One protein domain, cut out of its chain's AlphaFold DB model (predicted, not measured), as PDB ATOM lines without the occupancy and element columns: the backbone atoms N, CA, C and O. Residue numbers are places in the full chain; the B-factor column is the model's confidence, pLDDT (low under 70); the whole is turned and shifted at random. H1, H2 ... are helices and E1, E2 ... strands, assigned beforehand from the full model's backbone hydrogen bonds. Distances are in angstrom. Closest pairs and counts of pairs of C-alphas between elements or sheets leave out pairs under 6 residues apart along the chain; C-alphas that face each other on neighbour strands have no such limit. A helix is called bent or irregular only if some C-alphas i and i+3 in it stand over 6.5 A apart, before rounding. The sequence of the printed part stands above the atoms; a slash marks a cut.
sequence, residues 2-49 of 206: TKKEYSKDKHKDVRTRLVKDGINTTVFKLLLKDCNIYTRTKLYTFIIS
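Overview. This is residues 2 to 49 of the 206 residues of the protein "HNH endonuclease" of Marine Group I thaumarchaeote (UniProt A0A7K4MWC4). Picture an open arch of chain with a small hairpin of two strands, E1 and E2, inside it. The long helix H2 makes one limb of the arch, with the short helix H1 at its outer end; past the short helix H3, residues 31 to 37 make the other limb and lead into the hairpin. Contacts between the parts are few. The printed part has 48 residues, with three named helices followed by two named strands, in the order H1, H2, H3, E1, E2; the sheet, E1 - E2, is antiparallel and the class is mixed, helices and strands. The whole is only just loose, close to compact, with a radius of gyration of the C-alphas of 11.9 A and spans of 32 by 24 by 15 A.

Arrangement. Look first at the sheet, a hairpin of E1, residues 38 to 42, and E2, residues 45 to 48. Its strands are antiparallel, with 158 degrees between their directions. Check N 39 and O 47, and N 47 and O 39: each pair is within hydrogen-bond range, at 2.8 A. C-alphas 40 and 46 face each other at 4.5 A. Moving outward, you reach H2, residues 9 to 22, which has one pair of C-alphas within 8 A of E2: those of Thr 16 and Thr 45, 7.3 A apart. H2 is apart from E1. H3, residues 27 to 30, is apart from H2 and from E2. H1, residues 3 to 6, meets H2 only through their link and is apart from H3, E1 and E2. In H2, 8 of 10 O i to N i+4 pairs are within hydrogen-bond range; H1 and H3 are too short for such a pair.

Along the chain. Find C-alpha 38 at (259.220, 228.521, 168.466), where E1 begins; it is 12.0 A long. E2 is 10.0 A long and ends at C-alpha 48, at (258.663, 232.288, 166.057). H2 runs 19.9 A, from C-alpha 9 at (256.302, 247.534, 171.819) to C-alpha 22 at (242.841, 233.354, 175.716). It is irregular: C-alphas 10 and 13 are 7.7 A apart. H1 and H3 each measure 5.1 A.

Size, cuts and confidence. The two C-alphas farthest apart are those of Thr 2 and Asp 34, at 33.4 A. Read from 2 to 49 and you will meet no cut in the printed part. The links H1 to H2, H2 to H3 and E1 to E2 are tight; H3 to E1, with 7 residues between them, is short, and no link is long. The mean pLDDT of the printed part is 84.6, and no printed residue is under 70.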
ATOM      1  N   THR A   2     245.804 249.046 162.871       90.88
ATOM      2  CA  THR A   2     246.339 248.040 161.925       90.88
ATOM      3  C   THR A   2     247.172 246.970 162.648       90.88
ATOM      4  O   THR A   2     247.702 247.221 163.730       90.88
ATOM      5  N   LYS A   3     247.360 245.785 162.040       83.62
ATOM      6  CA  LYS A   3     248.221 244.716 162.602       83.62
ATOM      7  C   LYS A   3     249.671 245.172 162.818       83.62
ATOM      8  O   LYS A   3     250.309 244.766 163.786       83.62
ATOM      9  N   LYS A   4     250.179 246.027 161.922       86.25
ATOM     10  CA  LYS A   4     251.527 246.608 162.006       86.25
ATOM     11  C   LYS A   4     251.642 247.574 163.186       86.25
ATOM     12  O   LYS A   4     252.625 247.513 163.914       86.25
ATOM     13  N   GLU A   5     250.620 248.399 163.414       89.50
ATOM     14  CA  GLU A   5     250.574 249.306 164.566       89.50
ATOM     15  C   GLU A   5     250.496 248.535 165.886       89.50
ATOM     16  O   GLU A   5     251.281 248.790 166.795       89.50
ATOM     17  N   TYR A   6     249.632 247.519 165.952       87.12
ATOM     18  CA  TYR A   6     249.448 246.694 167.148       87.12
ATOM     19  C   TYR A   6     250.682 245.856 167.527       87.12
ATOM     20  O   TYR A   6     250.822 245.419 168.666       87.12
ATOM     21  N   SER A   7     251.603 245.635 166.586       85.06
ATOM     22  CA  SER A   7     252.829 244.862 166.825       85.06
ATOM     23  C   SER A   7     253.939 245.658 167.524       85.06
ATOM     24  O   SER A   7     254.926 245.052 167.944       85.06
ATOM     25  N   LYS A   8     253.796 246.985 167.649       90.12
ATOM     26  CA  LYS A   8     254.775 247.859 168.312       90.12
ATOM     27  C   LYS A   8     254.863 247.574 169.816       90.12
ATOM     28  O   LYS A   8     253.882 247.176 170.446       90.12
ATOM     29  N   ASP A   9     256.024 247.848 170.409       89.38
ATOM     30  CA  ASP A   9     256.302 247.534 171.819       89.38
ATOM     31  C   ASP A   9     255.387 248.250 172.815       89.38
ATOM     32  O   ASP A   9     255.047 247.664 173.840       89.38
ATOM     33  N   LYS A  10     254.863 249.435 172.470       91.94
ATOM     34  CA  LYS A  10     253.848 250.136 173.280       91.94
ATOM     35  C   LYS A  10     252.570 249.318 173.543       91.94
ATOM     36  O   LYS A  10     251.817 249.645 174.449       91.94
ATOM     37  N   HIS A  11     252.312 248.260 172.765       91.50
ATOM     38  CA  HIS A  11     251.165 247.355 172.934       91.50
ATOM     39  C   HIS A  11     251.551 245.972 173.485       91.50
ATOM     40  O   HIS A  11     250.738 245.045 173.470       91.50
ATOM     41  N   LYS A  12     252.790 245.785 173.955       87.50
ATOM     42  CA  LYS A  12     253.281 244.500 174.479       87.50
ATOM     43  C   LYS A  12     252.435 243.962 175.632       87.50
ATOM     44  O   LYS A  12     252.114 242.773 175.630       87.50
ATOM     45  N   ASP A  13     252.032 244.820 176.563       88.81
ATOM     46  CA  ASP A  13     251.254 244.400 177.733       88.81
ATOM     47  C   ASP A  13     249.852 243.932 177.342       88.81
ATOM     48  O   ASP A  13     249.395 242.884 177.798       88.81
ATOM     49  N   VAL A  14     249.208 244.644 176.413       89.44
ATOM     50  CA  VAL A  14     247.894 244.265 175.871       89.44
ATOM     51  C   VAL A  14     247.978 242.924 175.139       89.44
ATOM     52  O   VAL A  14     247.159 242.041 175.386       89.44
ATOM     53  N   ARG A  15     249.007 242.722 174.300       87.75
ATOM     54  CA  ARG A  15     249.246 241.436 173.618       87.75
ATOM     55  C   ARG A  15     249.475 240.294 174.606       87.75
ATOM     56  O   ARG A  15     248.927 239.213 174.418       87.75
ATOM     57  N   THR A  16     250.253 240.537 175.660       85.75
ATOM     58  CA  THR A  16     250.538 239.532 176.697       85.75
ATOM     59  C   THR A  16     249.272 239.162 177.466       85.75
ATOM     60  O   THR A  16     249.033 237.980 177.709       85.75
ATOM     61  N   ARG A  17     248.436 240.151 177.807       87.25
ATOM     62  CA  ARG A  17     247.145 239.928 178.469       87.25
ATOM     63  C   ARG A  17     246.202 239.097 177.600       87.25
ATOM     64  O   ARG A  17     245.682 238.104 178.077       87.25
ATOM     65  N   LEU A  18     246.087 239.417 176.312       87.62
ATOM     66  CA  LEU A  18     245.285 238.641 175.356       87.62
ATOM     67  C   LEU A  18     245.683 237.160 175.299       87.62
ATOM     68  O   LEU A  18     244.821 236.289 175.274       87.62
ATOM     69  N   VAL A  19     246.986 236.867 175.302       84.31
ATOM     70  CA  VAL A  19     247.492 235.483 175.323       84.31
ATOM     71  C   VAL A  19     247.186 234.801 176.657       84.31
ATOM     72  O   VAL A  19     246.796 233.637 176.666       84.31
ATOM     73  N   LYS A  20     247.347 235.519 177.774       83.69
ATOM     74  CA  LYS A  20     247.060 235.006 179.119       83.69
ATOM     75  C   LYS A  20     245.573 234.690 179.311       83.69
ATOM     76  O   LYS A  20     245.255 233.673 179.918       83.69
ATOM     77  N   ASP A  21     244.696 235.544 178.798       86.50
ATOM     78  CA  ASP A  21     243.246 235.408 178.954       86.50
ATOM     79  C   ASP A  21     242.669 234.395 177.951       86.50
ATOM     80  O   ASP A  21     241.687 233.719 178.243       86.50
ATOM     81  N   GLY A  22     243.294 234.259 176.775       83.12
ATOM     82  CA  GLY A  22     242.841 233.354 175.716       83.12
ATOM     83  C   GLY A  22     243.357 231.915 175.815       83.12
ATOM     84  O   GLY A  22     242.786 231.032 175.181       83.12
ATOM     85  N   ILE A  23     244.433 231.652 176.566       83.06
ATOM     86  CA  ILE A  23     245.054 230.321 176.657       83.06
ATOM     87  C   ILE A  23     245.304 229.956 178.121       83.06
ATOM     88  O   ILE A  23     246.010 230.656 178.847       83.06
ATOM     89  N   ASN A  24     244.777 228.804 178.543       82.44
ATOM     90  CA  ASN A  24     244.959 228.298 179.902       82.44
ATOM     91  C   ASN A  24     246.451 228.091 180.230       82.44
ATOM     92  O   ASN A  24     247.213 227.540 179.434       82.44
ATOM     93  N   THR A  25     246.864 228.476 181.440       80.75
ATOM     94  CA  THR A  25     248.268 228.408 181.884       80.75
ATOM     95  C   THR A  25     248.867 226.999 181.830       80.75
ATOM     96  O   THR A  25     250.078 226.848 181.645       80.75
ATOM     97  N   THR A  26     248.031 225.966 181.942       84.25
ATOM     98  CA  THR A  26     248.420 224.555 181.829       84.25
ATOM     99  C   THR A  26     248.868 224.200 180.413       84.25
ATOM    100  O   THR A  26     249.840 223.463 180.260       84.25
ATOM    101  N   VAL A  27     248.256 224.786 179.377       83.06
ATOM    102  CA  VAL A  27     248.627 224.533 177.972       83.06
ATOM    103  C   VAL A  27     250.091 224.901 177.730       83.06
ATOM    104  O   VAL A  27     250.836 224.125 177.141       83.06
ATOM    105  N   PHE A  28     250.561 226.026 178.278       79.94
ATOM    106  CA  PHE A  28     251.956 226.456 178.116       79.94
ATOM    107  C   PHE A  28     252.983 225.520 178.763       79.94
ATOM    108  O   PHE A  28     254.167 225.587 178.419       79.94
ATOM    109  N   LYS A  29     252.564 224.676 179.712       80.56
ATOM    110  CA  LYS A  29     253.416 223.640 180.318       80.56
ATOM    111  C   LYS A  29     253.501 222.387 179.445       80.56
ATOM    112  O   LYS A  29     254.513 221.701 179.514       80.56
ATOM    113  N   LEU A  30     252.460 222.124 178.654       83.88
ATOM    114  CA  LEU A  30     252.328 220.964 177.766       83.88
ATOM    115  C   LEU A  30     252.876 221.215 176.356       83.88
ATOM    116  O   LEU A  30     253.067 220.278 175.591       83.88
ATOM    117  N   LEU A  31     253.138 222.477 176.019       82.31
ATOM    118  CA  LEU A  31     253.831 222.869 174.801       82.31
ATOM    119  C   LEU A  31     255.177 222.135 174.664       82.31
ATOM    120  O   LEU A  31     256.019 222.188 175.565       82.31
ATOM    121  N   LEU A  32     255.369 221.482 173.514       79.62
ATOM    122  CA  LEU A  32     256.578 220.733 173.175       79.62
ATOM    123  C   LEU A  32     257.818 221.640 173.243       79.62
ATOM    124  O   LEU A  32     257.777 222.816 172.872       79.62
ATOM    125  N   LYS A  33     258.926 221.119 173.772       77.31
ATOM    126  CA  LYS A  33     260.178 221.888 173.940       77.31
ATOM    127  C   LYS A  33     261.211 221.581 172.859       77.31
ATOM    128  O   LYS A  33     262.187 222.310 172.732       77.31
ATOM    129  N   ASP A  34     260.985 220.511 172.121       73.44
ATOM    130  CA  ASP A  34     261.843 219.913 171.104       73.44
ATOM    131  C   ASP A  34     261.428 220.291 169.674       73.44
ATOM    132  O   ASP A  34     262.098 219.933 168.710       73.44
ATOM    133  N   CYS A  35     260.351 221.061 169.508       70.88
ATOM    134  CA  CYS A  35     259.956 221.568 168.205       70.88
ATOM    135  C   CYS A  35     260.737 222.850 167.855       70.88
ATOM    136  O   CYS A  35     260.559 223.888 168.494       70.88
ATOM    137  N   ASN A  36     261.515 222.828 166.764       81.56
ATOM    138  CA  ASN A  36     262.208 223.996 166.179       81.56
ATOM    139  C   ASN A  36     261.246 225.039 165.551       81.56
ATOM    140  O   ASN A  36     261.585 225.749 164.602       81.56
ATOM    141  N   ILE A  37     260.015 225.132 166.062       86.81
ATOM    142  CA  ILE A  37     258.950 226.006 165.565       86.81
ATOM    143  C   ILE A  37     258.977 227.351 166.301       86.81
ATOM    144  O   ILE A  37     258.845 228.406 165.673       86.81
ATOM    145  N   TYR A  38     259.181 227.330 167.621       88.06
ATOM    146  CA  TYR A  38     259.220 228.521 168.466       88.06
ATOM    147  C   TYR A  38     260.243 228.394 169.596       88.06
ATOM    148  O   TYR A  38     260.616 227.305 170.014       88.06
ATOM    149  N   THR A  39     260.626 229.533 170.167       86.69
ATOM    150  CA  THR A  39     261.406 229.618 171.402       86.69
ATOM    151  C   THR A  39     260.579 230.311 172.474       86.69
ATOM    152  O   THR A  39     260.128 231.446 172.292       86.69
ATOM    153  N   ARG A  40     260.377 229.645 173.615       84.19
ATOM    154  CA  ARG A  40     259.710 230.251 174.774       84.19
ATOM    155  C   ARG A  40     260.720 231.063 175.582       84.19
ATOM    156  O   ARG A  40     261.626 230.489 176.173       84.19
ATOM    157  N   THR A  41     260.544 232.381 175.643       84.25
ATOM    158  CA  THR A  41     261.435 233.280 176.406       84.25
ATOM    159  C   THR A  41     260.882 233.632 177.782       84.25
ATOM    160  O   THR A  41     261.637 233.792 178.735       84.25
ATOM    161  N   LYS A  42     259.555 233.733 177.905       82.06
ATOM    162  CA  LYS A  42     258.829 233.929 179.170       82.06
ATOM    163  C   LYS A  42     257.567 233.073 179.166       82.06
ATOM    164  O   LYS A  42     257.191 232.537 178.129       82.06
ATOM    165  N   LEU A  43     256.883 232.979 180.309       78.44
ATOM    166  CA  LEU A  43     255.698 232.127 180.476       78.44
ATOM    167  C   LEU A  43     254.628 232.328 179.383       78.44
ATOM    168  O   LEU A  43     254.076 231.350 178.896       78.44
ATOM    169  N   TYR A  44     254.403 233.577 178.962       80.50
ATOM    170  CA  TYR A  44     253.414 233.962 177.942       80.50
ATOM    171  C   TYR A  44     254.056 234.594 176.699       80.50
ATOM    172  O   TYR A  44     253.414 235.358 175.980       80.50
ATOM    173  N   THR A  45     255.354 234.369 176.475       81.44
ATOM    174  CA  THR A  45     256.087 235.011 175.376       81.44
ATOM    175  C   THR A  45     256.863 233.981 174.575       81.44
ATOM    176  O   THR A  45     257.748 233.296 175.093       81.44
ATOM    177  N   PHE A  46     256.538 233.933 173.286       83.94
ATOM    178  CA  PHE A  46     257.097 233.017 172.307       83.94
ATOM    179  C   PHE A  46     257.679 233.817 171.147       83.94
ATOM    180  O   PHE A  46     257.095 234.812 170.714       83.94
ATOM    181  N   ILE A  47     258.828 233.374 170.654       86.38
ATOM    182  CA  ILE A  47     259.457 233.892 169.443       86.38
ATOM    183  C   ILE A  47     259.333 232.810 168.379       86.38
ATOM    184  O   ILE A  47     259.716 231.672 168.613       86.38
ATOM    185  N   ILE A  48     258.794 233.171 167.220       89.88
ATOM    186  CA  ILE A  48     258.663 232.288 166.057       89.88
ATOM    187  C   ILE A  48     259.532 232.882 164.951       89.88
ATOM    188  O   ILE A  48     259.486 234.095 164.721       89.88
ATOM    189  N   SER A  49     260.337 232.056 164.281       90.38
ATOM    190  CA  SER A  49     261.187 232.525 163.182       90.38
ATOM    191  C   SER A  49     260.335 233.037 162.013       90.38
ATOM    192  O   SER A  49     259.205 232.595 161.789       90.38
TER     193      SER A  49